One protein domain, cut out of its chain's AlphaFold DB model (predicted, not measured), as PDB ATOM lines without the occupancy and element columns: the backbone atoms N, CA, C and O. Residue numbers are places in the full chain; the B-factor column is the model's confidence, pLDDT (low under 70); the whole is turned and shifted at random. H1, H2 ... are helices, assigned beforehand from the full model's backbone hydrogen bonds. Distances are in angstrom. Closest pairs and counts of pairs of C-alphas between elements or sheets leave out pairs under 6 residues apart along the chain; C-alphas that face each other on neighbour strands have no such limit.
ATOM      1  N   ILE A 725     224.233 138.496 165.004       84.25
ATOM      2  CA  ILE A 725     223.162 137.485 164.914       84.25
ATOM      3  C   ILE A 725     223.684 136.090 165.270       84.25
ATOM      4  O   ILE A 725     223.119 135.383 166.096       84.25
ATOM      5  N   TYR A 726     224.844 135.734 164.719       82.25
ATOM      6  CA  TYR A 726     225.510 134.468 165.004       82.25
ATOM      7  C   TYR A 726     225.828 134.255 166.495       82.25
ATOM      8  O   TYR A 726     225.808 133.126 166.967       82.25
ATOM      9  N   ASN A 727     226.126 135.321 167.244       85.94
ATOM     10  CA  ASN A 727     226.439 135.260 168.675       85.94
ATOM     11  C   ASN A 727     225.215 135.509 169.570       85.94
ATOM     12  O   ASN A 727     225.388 135.716 170.771       85.94
ATOM     13  N   TYR A 728     223.999 135.549 169.024       88.75
ATOM     14  CA  TYR A 728     222.811 135.660 169.860       88.75
ATOM     15  C   TYR A 728     222.695 134.474 170.805       88.75
ATOM     16  O   TYR A 728     223.044 133.351 170.442       88.75
ATOM     17  N   LYS A 729     222.217 134.723 172.029       88.56
ATOM     18  CA  LYS A 729     222.179 133.704 173.089       88.56
ATOM     19  C   LYS A 729     221.429 132.453 172.649       88.56
ATOM     20  O   LYS A 729     221.923 131.349 172.862       88.56
ATOM     21  N   ASP A 730     220.271 132.622 172.017       88.88
ATOM     22  CA  ASP A 730     219.449 131.491 171.587       88.88
ATOM     23  C   ASP A 730     220.041 130.785 170.360       88.88
ATOM     24  O   ASP A 730     220.037 129.559 170.301       88.88
ATOM     25  N   VAL A 731     220.665 131.531 169.441       88.88
ATOM     26  CA  VAL A 731     221.401 130.966 168.297       88.88
ATOM     27  C   VAL A 731     222.592 130.130 168.774       88.88
ATOM     28  O   VAL A 731     222.741 128.981 168.367       88.88
ATOM     29  N   GLN A 732     223.421 130.668 169.673       87.38
ATOM     30  CA  GLN A 732     224.561 129.958 170.261       87.38
ATOM     31  C   GLN A 732     224.106 128.735 171.056       87.38
ATOM     32  O   GLN A 732     224.743 127.687 170.993       87.38
ATOM     33  N   TRP A 733     222.989 128.846 171.779       86.56
ATOM     34  CA  TRP A 733     222.402 127.714 172.483       86.56
ATOM     35  C   TRP A 733     222.015 126.601 171.504       86.56
ATOM     36  O   TRP A 733     222.451 125.468 171.693       86.56
ATOM     37  N   LEU A 734     221.295 126.920 170.421       85.69
ATOM     38  CA  LEU A 734     220.913 125.942 169.396       85.69
ATOM     39  C   LEU A 734     222.121 125.294 168.727       85.69
ATOM     40  O   LEU A 734     222.150 124.078 168.555       85.69
ATOM     41  N   GLN A 735     223.126 126.093 168.376       84.81
ATOM     42  CA  GLN A 735     224.357 125.592 167.775       84.81
ATOM     43  C   GLN A 735     225.109 124.650 168.719       84.81
ATOM     44  O   GLN A 735     225.544 123.584 168.290       84.81
ATOM     45  N   LYS A 736     225.187 124.988 170.011       83.00
ATOM     46  CA  LYS A 736     225.793 124.127 171.030       83.00
ATOM     47  C   LYS A 736     225.038 122.804 171.185       83.00
ATOM     48  O   LYS A 736     225.681 121.764 171.283       83.00
ATOM     49  N   GLN A 737     223.702 122.826 171.204       81.06
ATOM     50  CA  GLN A 737     222.916 121.588 171.280       81.06
ATOM     51  C   GLN A 737     223.094 120.734 170.021       81.06
ATOM     52  O   GLN A 737     223.301 119.527 170.123       81.06
ATOM     53  N   ALA A 738     223.081 121.354 168.836       79.69
ATOM     54  CA  ALA A 738     223.296 120.642 167.581       79.69
ATOM     55  C   ALA A 738     224.671 119.955 167.533       79.69
ATOM     56  O   ALA A 738     224.761 118.804 167.123       79.69
ATOM     57  N   GLU A 739     225.725 120.618 168.013       77.69
ATOM     58  CA  GLU A 739     227.078 120.051 168.088       77.69
ATOM     59  C   GLU A 739     227.194 118.919 169.125       77.69
ATOM     60  O   GLU A 739     227.837 117.894 168.868       77.69
ATOM     61  N   LEU A 740     226.568 119.092 170.296       76.31
ATOM     62  CA  LEU A 740     226.602 118.125 171.397       76.31
ATOM     63  C   LEU A 740     225.922 116.799 171.021       76.31
ATOM     64  O   LEU A 740     226.415 115.727 171.385       76.31
ATOM     65  N   TYR A 741     224.816 116.877 170.279       76.19
ATOM     66  CA  TYR A 741     224.004 115.724 169.880       76.19
ATOM     67  C   TYR A 741     224.205 115.284 168.424       76.19
ATOM     68  O   TYR A 741     223.512 114.372 167.982       76.19
ATOM     69  N   GLU A 742     225.154 115.879 167.690       75.38
ATOM     70  CA  GLU A 742     225.438 115.558 166.275       75.38
ATOM     71  C   GLU A 742     224.191 115.702 165.378       75.38
ATOM     72  O   GLU A 742     223.849 114.843 164.558       75.38
ATOM     73  N   LEU A 743     223.479 116.812 165.577       76.44
ATOM     74  CA  LEU A 743     222.268 117.194 164.852       76.44
ATOM     75  C   LEU A 743     222.554 118.298 163.825       76.44
ATOM     76  O   LEU A 743     221.636 118.985 163.379       76.44
ATOM     77  N   GLU A 744     223.816 118.494 163.423       75.62
ATOM     78  CA  GLU A 744     224.180 119.570 162.489       75.62
ATOM     79  C   GLU A 744     223.606 119.358 161.073       75.62
ATOM     80  O   GLU A 744     223.608 120.276 160.249       75.62
ATOM     81  N   THR A 745     223.132 118.146 160.782       76.31
ATOM     82  CA  THR A 745     222.441 117.774 159.541       76.31
ATOM     83  C   THR A 745     220.922 117.751 159.679       76.31
ATOM     84  O   THR A 745     220.241 117.544 158.679       76.31
ATOM     85  N   GLU A 746     220.379 117.922 160.887       78.31
ATOM     86  CA  GLU A 746     218.931 117.946 161.083       78.31
ATOM     87  C   GLU A 746     218.335 119.232 160.512       78.31
ATOM     88  O   GLU A 746     218.925 120.317 160.552       78.31
ATOM     89  N   GLU A 747     217.130 119.107 159.972       73.56
ATOM     90  CA  GLU A 747     216.546 120.133 159.119       73.56
ATOM     91  C   GLU A 747     216.272 121.445 159.866       73.56
ATOM     92  O   GLU A 747     216.556 122.520 159.335       73.56
ATOM     93  N   TYR A 748     215.820 121.374 161.122       76.69
ATOM     94  CA  TYR A 748     215.644 122.563 161.959       76.69
ATOM     95  C   TYR A 748     216.963 123.358 162.105       76.69
ATOM     96  O   TYR A 748     217.004 124.584 161.989       76.69
ATOM     97  N   TYR A 749     218.098 122.674 162.265       82.12
ATOM     98  CA  TYR A 749     219.390 123.343 162.374       82.12
ATOM     99  C   TYR A 749     219.886 123.883 161.020       82.12
ATOM    100  O   TYR A 749     220.487 124.959 160.929       82.12
ATOM    101  N   MET A 750     219.602 123.173 159.928       80.94
ATOM    102  CA  MET A 750     219.935 123.643 158.583       80.94
ATOM    103  C   MET A 750     219.185 124.925 158.201       80.94
ATOM    104  O   MET A 750     219.751 125.759 157.491       80.94
ATOM    105  N   VAL A 751     217.943 125.100 158.668       81.06
ATOM    106  CA  VAL A 751     217.144 126.317 158.439       81.06
ATOM    107  C   VAL A 751     217.781 127.525 159.125       81.06
ATOM    108  O   VAL A 751     218.024 128.532 158.462       81.06
ATOM    109  N   ILE A 752     218.151 127.422 160.408       84.62
ATOM    110  CA  ILE A 752     218.830 128.527 161.110       84.62
ATOM    111  C   ILE A 752     220.187 128.863 160.489       84.62
ATOM    112  O   ILE A 752     220.523 130.036 160.330       84.62
ATOM    113  N   ARG A 753     220.954 127.851 160.073       83.00
ATOM    114  CA  ARG A 753     222.219 128.062 159.362       83.00
ATOM    115  C   ARG A 753     222.008 128.842 158.066       83.00
ATOM    116  O   ARG A 753     222.747 129.791 157.821       83.00
ATOM    117  N   TRP A 754     221.020 128.444 157.270       84.38
ATOM    118  CA  TRP A 754     220.674 129.121 156.024       84.38
ATOM    119  C   TRP A 754     220.287 130.581 156.280       84.38
ATOM    120  O   TRP A 754     220.907 131.467 155.706       84.38
ATOM    121  N   MET A 755     219.367 130.850 157.211       84.12
ATOM    122  CA  MET A 755     218.950 132.223 157.526       84.12
ATOM    123  C   MET A 755     220.128 133.116 157.942       84.12
ATOM    124  O   MET A 755     220.231 134.258 157.501       84.12
ATOM    125  N   ILE A 756     221.057 132.597 158.754       83.12
ATOM    126  CA  ILE A 756     222.266 133.333 159.161       83.12
ATOM    127  C   ILE A 756     223.176 133.640 157.965       83.12
ATOM    128  O   ILE A 756     223.784 134.713 157.929       83.12
ATOM    129  N   GLN A 757     223.300 132.717 157.007       79.25
ATOM    130  CA  GLN A 757     224.058 132.963 155.778       79.25
ATOM    131  C   GLN A 757     223.396 134.069 154.954       79.25
ATOM    132  O   GLN A 757     224.061 135.041 154.605       79.25
ATOM    133  N   GLU A 758     222.081 133.989 154.745       78.00
ATOM    134  CA  GLU A 758     221.336 134.993 153.978       78.00
ATOM    135  C   GLU A 758     221.397 136.379 154.594       78.00
ATOM    136  O   GLU A 758     221.643 137.361 153.898       78.00
ATOM    137  N   TYR A 759     221.262 136.459 155.916       81.19
ATOM    138  CA  TYR A 759     221.439 137.705 156.652       81.19
ATOM    139  C   TYR A 759     222.768 138.401 156.301       81.19
ATOM    140  O   TYR A 759     222.824 139.626 156.185       81.19
ATOM    141  N   GLY A 760     223.842 137.626 156.109       75.06
ATOM    142  CA  GLY A 760     225.162 138.138 155.739       75.06
ATOM    143  C   GLY A 760     225.258 138.695 154.313       75.06
ATOM    144  O   GLY A 760     226.129 139.532 154.065       75.06
ATOM    145  N   HIS A 761     224.376 138.265 153.406       74.56
ATOM    146  CA  HIS A 761     224.355 138.666 151.993       74.56
ATOM    147  C   HIS A 761     223.387 139.818 151.689       74.56
ATOM    148  O   HIS A 761     223.512 140.459 150.648       74.56
ATOM    149  N   MET A 762     222.447 140.116 152.588       75.38
ATOM    150  CA  MET A 762     221.475 141.196 152.396       75.38
ATOM    151  C   MET A 762     222.133 142.582 152.347       75.38
ATOM    152  O   MET A 762     223.073 142.865 153.091       75.38
ATOM    153  N   GLU A 763     221.607 143.476 151.505       69.56
ATOM    154  CA  GLU A 763     222.130 144.844 151.343       69.56
ATOM    155  C   GLU A 763     221.285 145.901 152.055       69.56
ATOM    156  O   GLU A 763     221.825 146.864 152.601       69.56
ATOM    157  N   SER A 764     219.962 145.725 152.074       77.88
ATOM    158  CA  SER A 764     219.044 146.680 152.692       77.88
ATOM    159  C   SER A 764     218.998 146.498 154.206       77.88
ATOM    160  O   SER A 764     218.718 145.404 154.705       77.88
ATOM    161  N   ASP A 765     219.179 147.595 154.946       76.56
ATOM    162  CA  ASP A 765     219.012 147.616 156.401       76.56
ATOM    163  C   ASP A 765     217.615 147.132 156.829       76.56
ATOM    164  O   ASP A 765     217.476 146.490 157.869       76.56
ATOM    165  N   GLY A 766     216.581 147.381 156.014       77.88
ATOM    166  CA  GLY A 766     215.228 146.877 156.257       77.88
ATOM    167  C   GLY A 766     215.143 145.352 156.144       77.88
ATOM    168  O   GLY A 766     214.649 144.697 157.055       77.88
ATOM    169  N   GLN A 767     215.706 144.774 155.079       78.38
ATOM    170  CA  GLN A 767     215.736 143.315 154.884       78.38
ATOM    171  C   GLN A 767     216.547 142.616 155.979       78.38
ATOM    172  O   GLN A 767     216.108 141.603 156.524       78.38
ATOM    173  N   LYS A 768     217.693 143.194 156.362       80.88
ATOM    174  CA  LYS A 768     218.487 142.699 157.491       80.88
ATOM    175  C   LYS A 768     217.700 142.724 158.796       80.88
ATOM    176  O   LYS A 768     217.786 141.767 159.557       80.88
ATOM    177  N   ARG A 769     216.932 143.784 159.073       80.31
ATOM    178  CA  ARG A 769     216.094 143.852 160.282       80.31
ATOM    179  C   ARG A 769     215.052 142.738 160.318       80.31
ATOM    180  O   ARG A 769     214.960 142.055 161.336       80.31
ATOM    181  N   GLU A 770     214.347 142.514 159.214       81.56
ATOM    182  CA  GLU A 770     213.337 141.454 159.113       81.56
ATOM    183  C   GLU A 770     213.955 140.057 159.246       81.56
ATOM    184  O   GLU A 770     213.516 139.259 160.073       81.56
ATOM    185  N   MET A 771     215.045 139.769 158.526       84.31
ATOM    186  CA  MET A 771     215.742 138.482 158.643       84.31
ATOM    187  C   MET A 771     216.330 138.277 160.045       84.31
ATOM    188  O   MET A 771     216.245 137.190 160.614       84.31
ATOM    189  N   GLY A 772     216.885 139.329 160.651       85.50
ATOM    190  CA  GLY A 772     217.358 139.294 162.033       85.50
ATOM    191  C   GLY A 772     216.234 138.965 163.019       85.50
ATOM    192  O   GLY A 772     216.448 138.176 163.940       85.50
ATOM    193  N   LYS A 773     215.036 139.529 162.815       85.94
ATOM    194  CA  LYS A 773     213.836 139.233 163.608       85.94
ATOM    195  C   LYS A 773     213.384 137.785 163.431       85.94
ATOM    196  O   LYS A 773     213.266 137.082 164.432       85.94
ATOM    197  N   ALA A 774     213.266 137.313 162.191       84.12
ATOM    198  CA  ALA A 774     212.928 135.923 161.886       84.12
ATOM    199  C   ALA A 774     213.906 134.941 162.551       84.12
ATOM    200  O   ALA A 774     213.491 133.963 163.171       84.12
ATOM    201  N   ILE A 775     215.210 135.238 162.517       87.62
ATOM    202  CA  ILE A 775     216.236 134.434 163.192       87.62
ATOM    203  C   ILE A 775     216.024 134.399 164.711       87.62
ATOM    204  O   ILE A 775     216.154 133.329 165.311       87.62
ATOM    205  N   ARG A 776     215.703 135.534 165.351       88.56
ATOM    206  CA  ARG A 776     215.433 135.588 166.801       88.56
ATOM    207  C   ARG A 776     214.199 134.776 167.168       88.56
ATOM    208  O   ARG A 776     214.279 133.948 168.073       88.56
ATOM    209  N   GLU A 777     213.094 135.002 166.467       84.75
ATOM    210  CA  GLU A 777     211.822 134.319 166.704       84.75
ATOM    211  C   GLU A 777     211.962 132.813 166.499       84.75
ATOM    212  O   GLU A 777     211.610 132.039 167.389       84.75
ATOM    213  N   TYR A 778     212.588 132.400 165.395       84.94
ATOM    214  CA  TYR A 778     212.897 131.002 165.121       84.94
ATOM    215  C   TYR A 778     213.758 130.384 166.219       84.94
ATOM    216  O   TYR A 778     213.444 129.314 166.739       84.94
ATOM    217  N   SER A 779     214.845 131.062 166.596       87.88
ATOM    218  CA  SER A 779     215.792 130.507 167.562       87.88
ATOM    219  C   SER A 779     215.159 130.332 168.937       87.88
ATOM    220  O   SER A 779     215.376 129.316 169.600       87.88
ATOM    221  N   LYS A 780     214.344 131.309 169.343       85.81
ATOM    222  CA  LYS A 780     213.569 131.265 170.579       85.81
ATOM    223  C   LYS A 780     212.511 130.164 170.531       85.81
ATOM    224  O   LYS A 780     212.457 129.362 171.453       85.81
ATOM    225  N   TYR A 781     211.742 130.076 169.446       83.06
ATOM    226  CA  TYR A 781     210.716 129.048 169.258       83.06
ATOM    227  C   TYR A 781     211.294 127.637 169.384       83.06
ATOM    228  O   TYR A 781     210.812 126.840 170.186       83.06
ATOM    229  N   VAL A 782     212.367 127.342 168.643       81.50
ATOM    230  CA  VAL A 782     213.003 126.019 168.684       81.50
ATOM    231  C   VAL A 782     213.548 125.722 170.078       81.50
ATOM    232  O   VAL A 782     213.386 124.608 170.567       81.50
ATOM    233  N   LYS A 783     214.164 126.703 170.744       84.69
ATOM    234  CA  LYS A 783     214.674 126.537 172.108       84.69
ATOM    235  C   LYS A 783     213.561 126.272 173.120       84.69
ATOM    236  O   LYS A 783     213.686 125.338 173.907       84.69
ATOM    237  N   ASP A 784     212.497 127.067 173.109       82.19
ATOM    238  CA  ASP A 784     211.372 126.915 174.035       82.19
ATOM    239  C   ASP A 784     210.676 125.564 173.823       82.19
ATOM    240  O   ASP A 784     210.379 124.860 174.789       82.19
ATOM    241  N   LEU A 785     210.519 125.144 172.563       74.19
ATOM    242  CA  LEU A 785     209.999 123.830 172.206       74.19
ATOM    243  C   LEU A 785     210.905 122.707 172.738       74.19
ATOM    244  O   LEU A 785     210.425 121.788 173.396       74.19
ATOM    245  N   TRP A 786     212.221 122.816 172.554       75.62
ATOM    246  CA  TRP A 786     213.191 121.841 173.066       75.62
ATOM    247  C   TRP A 786     213.174 121.742 174.601       75.62
ATOM    248  O   TRP A 786     213.233 120.647 175.158       75.62
ATOM    249  N   LEU A 787     213.033 122.876 175.297       77.75
ATOM    250  CA  LEU A 787     212.893 122.920 176.757       77.75
ATOM    251  C   LEU A 787     211.552 122.341 177.236       77.75
ATOM    252  O   LEU A 787     211.505 121.742 178.310       77.75
ATOM    253  N   SER A 788     210.478 122.478 176.450       74.06
ATOM    254  CA  SER A 788     209.154 121.930 176.787       74.06
ATOM    255  C   SER A 788     209.124 120.398 176.810       74.06
ATOM    256  O   SER A 788     208.406 119.811 177.617       74.06
ATOM    257  N   TYR A 789     209.972 119.749 176.007       67.81
ATOM    258  CA  TYR A 789     210.122 118.292 175.983       67.81
ATOM    259  C   TYR A 789     210.963 117.736 177.151       67.81
ATOM    260  O   TYR A 789     211.192 116.532 177.224       67.81
ATOM    261  N   ASN A 790     211.383 118.588 178.099       57.22
ATOM    262  CA  ASN A 790     212.045 118.222 179.361       57.22
ATOM    263  C   ASN A 790     213.234 117.257 179.185       57.22
ATOM    264  O   ASN A 790     213.427 116.325 179.969       57.22
ATOM    265  N   ILE A 791     214.036 117.485 178.143       58.66
ATOM    266  CA  ILE A 791     215.278 116.755 177.883       58.66
ATOM    267  C   ILE A 791     216.280 117.142 178.987       58.66
ATOM    268  O   ILE A 791     216.977 118.153 178.892       58.66
ATOM    269  N   LYS A 792     216.302 116.390 180.094       52.75
ATOM    270  CA  LYS A 792     217.178 116.673 181.243       52.75
ATOM    271  C   LYS A 792     218.618 116.231 180.955       52.75
ATOM    272  O   LYS A 792     218.868 115.061 180.689       52.75
ATOM    273  N   GLU A 793     219.567 117.163 181.079       49.69
ATOM    274  CA  GLU A 793     221.020 116.955 180.892       49.69
ATOM    275  C   GLU A 793     221.656 115.965 181.897       49.69
ATOM    276  O   GLU A 793     222.779 115.517 181.691       49.69
ATOM    277  N   GLU A 794     220.975 115.606 182.989       48.56
ATOM    278  CA  GLU A 794     221.563 114.836 184.102       48.56
ATOM    279  C   GLU A 794     221.726 113.326 183.817       48.56
ATOM    280  O   GLU A 794     222.360 112.622 184.599       48.56
ATOM    281  N   ALA A 795     221.229 112.819 182.683       46.12
ATOM    282  CA  ALA A 795     221.265 111.393 182.325       46.12
ATOM    283  C   ALA A 795     222.443 110.987 181.404       46.12
ATOM    284  O   ALA A 795     222.391 109.956 180.738       46.12
ATOM    285  N   VAL A 796     223.515 111.784 181.327       46.75
ATOM    286  CA  VAL A 796     224.573 111.665 180.289       46.75
ATOM    287  C   VAL A 796     225.656 110.602 180.600       46.75
ATOM    288  O   VAL A 796     226.708 110.571 179.960       46.75
ATOM    289  N   GLY A 797     225.404 109.703 181.557       60.16
ATOM    290  CA  GLY A 797     226.236 108.518 181.818       60.16
ATOM    291  C   GLY A 797     226.136 107.440 180.723       60.16
ATOM    292  O   GLY A 797     225.983 107.754 179.544       60.16
ATOM    293  N   ASP A 798     226.204 106.163 181.113       48.09
ATOM    294  CA  ASP A 798     226.346 104.972 180.244       48.09
ATOM    295  C   ASP A 798     225.318 104.813 179.093       48.09
ATOM    296  O   ASP A 798     225.519 104.001 178.195       48.09
ATOM    297  N   TYR A 799     224.267 105.638 179.039       53.03
ATOM    298  CA  TYR A 799     223.196 105.630 178.029       53.03
ATOM    299  C   TYR A 799     223.319 106.742 176.969       53.03
ATOM    300  O   TYR A 799     222.338 107.151 176.344       53.03
ATOM    301  N   ARG A 800     224.533 107.260 176.736       56.12
ATOM    302  CA  ARG A 800     224.784 108.405 175.836       56.12
ATOM    303  C   ARG A 800     224.236 108.219 174.409       56.12
ATOM    304  O   ARG A 800     223.863 109.213 173.793       56.12
ATOM    305  N   GLN A 801     224.191 106.996 173.874       60.00
ATOM    306  CA  GLN A 801     223.659 106.733 172.526       60.00
ATOM    307  C   GLN A 801     222.127 106.682 172.488       60.00
ATOM    308  O   GLN A 801     221.527 107.354 171.657       60.00
ATOM    309  N   GLU A 802     221.485 105.987 173.427       56.69
ATOM    310  CA  GLU A 802     220.017 105.946 173.528       56.69
ATOM    311  C   GLU A 802     219.430 107.341 173.784       56.69
ATOM    312  O   GLU A 802     218.429 107.731 173.184       56.69
ATOM    313  N   PHE A 803     220.106 108.145 174.610       58.28
ATOM    314  CA  PHE A 803     219.734 109.537 174.831       58.28
ATOM    315  C   PHE A 803     219.896 110.387 173.564       58.28
ATOM    316  O   PHE A 803     218.992 111.141 173.215       58.28
ATOM    317  N   LYS A 804     221.003 110.234 172.819       63.09
ATOM    318  CA  LYS A 804     221.184 110.899 171.516       63.09
ATOM    319  C   LYS A 804     220.071 110.533 170.530       63.09
ATOM    320  O   LYS A 804     219.554 111.413 169.844       63.09
ATOM    321  N   GLU A 805     219.681 109.263 170.463       65.62
ATOM    322  CA  GLU A 805     218.597 108.800 169.591       65.62
ATOM    323  C   GLU A 805     217.228 109.342 170.017       65.62
ATOM    324  O   GLU A 805     216.449 109.771 169.160       65.62
ATOM    325  N   ALA A 806     216.954 109.414 171.322       62.22
ATOM    326  CA  ALA A 806     215.753 110.053 171.857       62.22
ATOM    327  C   ALA A 806     215.705 111.547 171.499       62.22
ATOM    328  O   ALA A 806     214.707 112.020 170.957       62.22
ATOM    329  N   VAL A 807     216.811 112.276 171.687       62.44
ATOM    330  CA  VAL A 807     216.917 113.693 171.300       62.44
ATOM    331  C   VAL A 807     216.739 113.869 169.786       62.44
ATOM    332  O   VAL A 807     216.057 114.797 169.351       62.44
ATOM    333  N   ARG A 808     217.281 112.962 168.961       68.31
ATOM    334  CA  ARG A 808     217.075 112.977 167.502       68.31
ATOM    335  C   ARG A 808     215.613 112.710 167.121       68.31
ATOM    336  O   ARG A 808     215.118 113.282 166.150       68.31
ATOM    337  N   LYS A 809     214.890 111.873 167.872       68.44
ATOM    338  CA  LYS A 809     213.449 111.641 167.668       68.44
ATOM    339  C   LYS A 809     212.632 112.902 167.963       68.44
ATOM    340  O   LYS A 809     211.789 113.270 167.146       68.44
ATOM    341  N   GLU A 810     212.935 113.601 169.052       67.31
ATOM    342  CA  GLU A 810     212.317 114.894 169.377       67.31
ATOM    343  C   GLU A 810     212.670 115.975 168.336       67.31
ATOM    344  O   GLU A 810     211.808 116.733 167.890       67.31
ATOM    345  N   ALA A 811     213.909 115.990 167.832       64.50
ATOM    346  CA  ALA A 811     214.324 116.882 166.745       64.50
ATOM    347  C   ALA A 811     213.508 116.692 165.450       64.50
ATOM    348  O   ALA A 811     213.196 117.667 164.754       64.50
ATOM    349  N   LYS A 812     213.097 115.456 165.134       68.06
ATOM    350  CA  LYS A 812     212.186 115.181 164.009       68.06
ATOM    351  C   LYS A 812     210.781 115.741 164.242       68.06
ATOM    352  O   LYS A 812     210.141 116.173 163.287       68.06
ATOM    353  N   ILE A 813     210.301 115.763 165.485       66.94
ATOM    354  CA  ILE A 813     209.004 116.366 165.836       66.94
ATOM    355  C   ILE A 813     209.070 117.882 165.639       66.94
ATOM    356  O   ILE A 813     208.222 118.448 164.949       66.94
ATOM    357  N   ILE A 814     210.133 118.516 166.141       66.19
ATOM    358  CA  ILE A 814     210.414 119.948 165.953       66.19
ATOM    359  C   ILE A 814     210.400 120.311 164.463       66.19
ATOM    360  O   ILE A 814     209.739 121.267 164.059       66.19
ATOM    361  N   THR A 815     211.061 119.502 163.634       67.56
ATOM    362  CA  THR A 815     211.182 119.686 162.176       67.56
ATOM    363  C   THR A 815     209.837 119.714 161.429       67.56
ATOM    364  O   THR A 815     209.733 120.319 160.360       67.56
ATOM    365  N   ASN A 816     208.797 119.087 161.983       68.31
ATOM    366  CA  ASN A 816     207.482 118.955 161.350       68.31
ATOM    367  C   ASN A 816     206.476 120.047 161.750       68.31
ATOM    368  O   ASN A 816     205.308 119.973 161.356       68.31
ATOM    369  N   THR A 817     206.907 121.056 162.506       70.75
ATOM    370  CA  THR A 817     206.053 122.166 162.946       70.75
ATOM    371  C   THR A 817     205.630 123.078 161.776       70.75
ATOM    372  O   THR A 817     206.408 123.253 160.834       70.75
ATOM    373  N   PRO A 818     204.418 123.680 161.810       69.75
ATOM    374  CA  PRO A 818     203.924 124.564 160.742       69.75
ATOM    375  C   PRO A 818     204.884 125.711 160.412       69.75
ATOM    376  O   PRO A 818     205.242 125.903 159.259       69.75
ATOM    377  N   PHE A 819     205.427 126.363 161.443       66.50
ATOM    378  CA  PHE A 819     206.386 127.461 161.305       66.50
ATOM    379  C   PHE A 819     207.638 127.084 160.492       66.50
ATOM    380  O   PHE A 819     208.150 127.879 159.707       66.50
ATOM    381  N   ILE A 820     208.140 125.853 160.651       66.12
ATOM    382  CA  ILE A 820     209.297 125.372 159.888       66.12
ATOM    383  C   ILE A 820     208.898 125.034 158.449       66.12
ATOM    384  O   ILE A 820     209.705 125.240 157.548       66.12
ATOM    385  N   LYS A 821     207.678 124.541 158.208       71.88
ATOM    386  CA  LYS A 821     207.184 124.250 156.852       71.88
ATOM    387  C   LYS A 821     207.055 125.522 156.011       71.88
ATOM    388  O   LYS A 821     207.558 125.523 154.892       71.88
ATOM    389  N   ASP A 822     206.524 126.601 156.574       73.44
ATOM    390  CA  ASP A 822     206.376 127.883 155.869       73.44
ATOM    391  C   ASP A 822     207.749 128.459 155.462       73.44
ATOM    392  O   ASP A 822     207.970 128.874 154.325       73.44
ATOM    393  N   LEU A 823     208.742 128.385 156.359       72.12
ATOM    394  CA  LEU A 823     210.120 128.798 156.057       72.12
ATOM    395  C   LEU A 823     210.790 127.933 154.975       72.12
ATOM    396  O   LEU A 823     211.685 128.412 154.271       72.12
ATOM    397  N   LYS A 824     210.386 126.662 154.827       70.06
ATOM    398  CA  LYS A 824     210.881 125.798 153.743       70.06
ATOM    399  C   LYS A 824     210.337 126.232 152.394       70.06
ATOM    400  O   LYS A 824     211.117 126.239 151.442       70.06
ATOM    401  N   GLU A 825     209.052 126.565 152.306       73.12
ATOM    402  CA  GLU A 825     208.444 127.035 151.058       73.12
ATOM    403  C   GLU A 825     209.145 128.305 150.578       73.12
ATOM    404  O   GLU A 825     209.669 128.311 149.469       73.12
ATOM    405  N   ILE A 826     209.353 129.278 151.468       74.00
ATOM    406  CA  ILE A 826     210.104 130.509 151.163       74.00
ATOM    407  C   ILE A 826     211.522 130.200 150.653       74.00
ATOM    408  O   ILE A 826     212.004 130.787 149.680       74.00
ATOM    409  N   ARG A 827     212.229 129.260 151.295       73.94
ATOM    410  CA  ARG A 827     213.579 128.860 150.867       73.94
ATOM    411  C   ARG A 827     213.572 128.162 149.504       73.94
ATOM    412  O   ARG A 827     214.535 128.306 148.750       73.94
ATOM    413  N   LYS A 828     212.546 127.361 149.222       77.38
ATOM    414  CA  LYS A 828     212.390 126.623 147.967       77.38
ATOM    415  C   LYS A 828     212.062 127.576 146.820       77.38
ATOM    416  O   LYS A 828     212.797 127.564 145.840       77.38
ATOM    417  N   GLU A 829     211.069 128.443 146.995       74.00
ATOM    418  CA  GLU A 829     210.693 129.487 146.030       74.00
ATOM    419  C   GLU A 829     211.893 130.355 145.655       74.00
ATOM    420  O   GLU A 829     212.126 130.651 144.488       74.00
ATOM    421  N   ARG A 830     212.727 130.709 146.639       68.56
ATOM    422  CA  ARG A 830     213.937 131.488 146.380       68.56
ATOM    423  C   ARG A 830     214.998 130.725 145.591       68.56
ATOM    424  O   ARG A 830     215.628 131.314 144.725       68.56
ATOM    425  N   LYS A 831     215.200 129.435 145.866       73.69
ATOM    426  CA  LYS A 831     216.119 128.602 145.072       73.69
ATOM    427  C   LYS A 831     215.636 128.416 143.638       73.69
ATOM    428  O   LYS A 831     216.465 128.335 142.744       73.69
ATOM    429  N   GLU A 832     214.325 128.307 143.444       74.56
ATOM    430  CA  GLU A 832     213.712 128.235 142.117       74.56
ATOM    431  C   GLU A 832     213.901 129.568 141.380       74.56
ATOM    432  O   GLU A 832     214.415 129.574 140.269       74.56
ATOM    433  N   PHE A 833     213.660 130.701 142.047       64.38
ATOM    434  CA  PHE A 833     213.928 132.033 141.499       64.38
ATOM    435  C   PHE A 833     215.409 132.273 141.149       64.38
ATOM    436  O   PHE A 833     215.709 132.842 140.106       64.38
ATOM    437  N   GLU A 834     216.344 131.850 142.004       63.97
ATOM    438  CA  GLU A 834     217.791 131.955 141.751       63.97
ATOM    439  C   GLU A 834     218.280 131.004 140.649       63.97
ATOM    440  O   GLU A 834     219.324 131.261 140.064       63.97
ATOM    441  N   ALA A 835     217.567 129.904 140.387       67.44
ATOM    442  CA  ALA A 835     217.870 128.994 139.283       67.44
ATOM    443  C   ALA A 835     217.285 129.475 137.942       67.44
ATOM    444  O   ALA A 835     217.816 129.111 136.893       67.44
ATOM    445  N   ASP A 836     216.207 130.267 137.986       60.56
ATOM    446  CA  ASP A 836     215.575 130.903 136.824       60.56
ATOM    447  C   ASP A 836     216.295 132.197 136.369       60.56
ATOM    448  O   ASP A 836     216.137 132.608 135.215       60.56
ATOM    449  N   GLN A 837     217.053 132.848 137.262       46.66
ATOM    450  CA  GLN A 837     217.946 133.994 136.986       46.66
ATOM    451  C   GLN A 837     219.286 133.533 136.402       46.66
ATOM    452  O   GLN A 837     219.779 134.222 135.477       46.66
TER     453      GLN A 837
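AT A GLANCE: This is residues 725 to 837 of the 837 residues of the protein "LPD38 domain-containing protein" of Candidatus Aminicenantes bacterium (UniProt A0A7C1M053). H2 and H3 form a helical hairpin, with H1 crossing its open end. H4 and H5 make a corner near the start of H2, and residues 828 to 837 stick out. The 113 printed residues hold five named helices, H1 to H5 in order: all helix, only just compact, close to loose, radius of gyration of the C-alphas 15.5 A, spans 52 by 27 by 20 A.

HOW THE PARTS SIT: Start at H3, residues 765 to 788; its residues 768 to 779 alone touch H2, residues 747 to 761, at a shallow tilt of 20 degrees, closest at C-alphas 759 and 768, 5.9 A apart. H1, residues 729 to 741, touches H3 with residues 730 to 734 alone, closest at C-alphas 730 and 779, 5.5 A. Residues 811 to 815 alone of H4, residues 800 to 815, touch H2, closest at C-alphas 748 and 815, 5.3 A. H5, residues 818 to 836, only just touches H2, with 3 pairs of C-alphas within 8 A, closest 748 and 820, 7.2 A. In these five helices every O i to N i+4 pair is within hydrogen-bond range.

IN THESE COORDINATES: Find C-alpha 729 at (222.179, 133.704, 173.089), where H1 begins; H5 ends at C-alpha 836, (215.575, 130.903, 136.824). H3 spans 34.2 A.

THE WHOLE: The printed part has no cut. The H3 to H4 link is long. Residues 789 to 816 are among those under pLDDT 70.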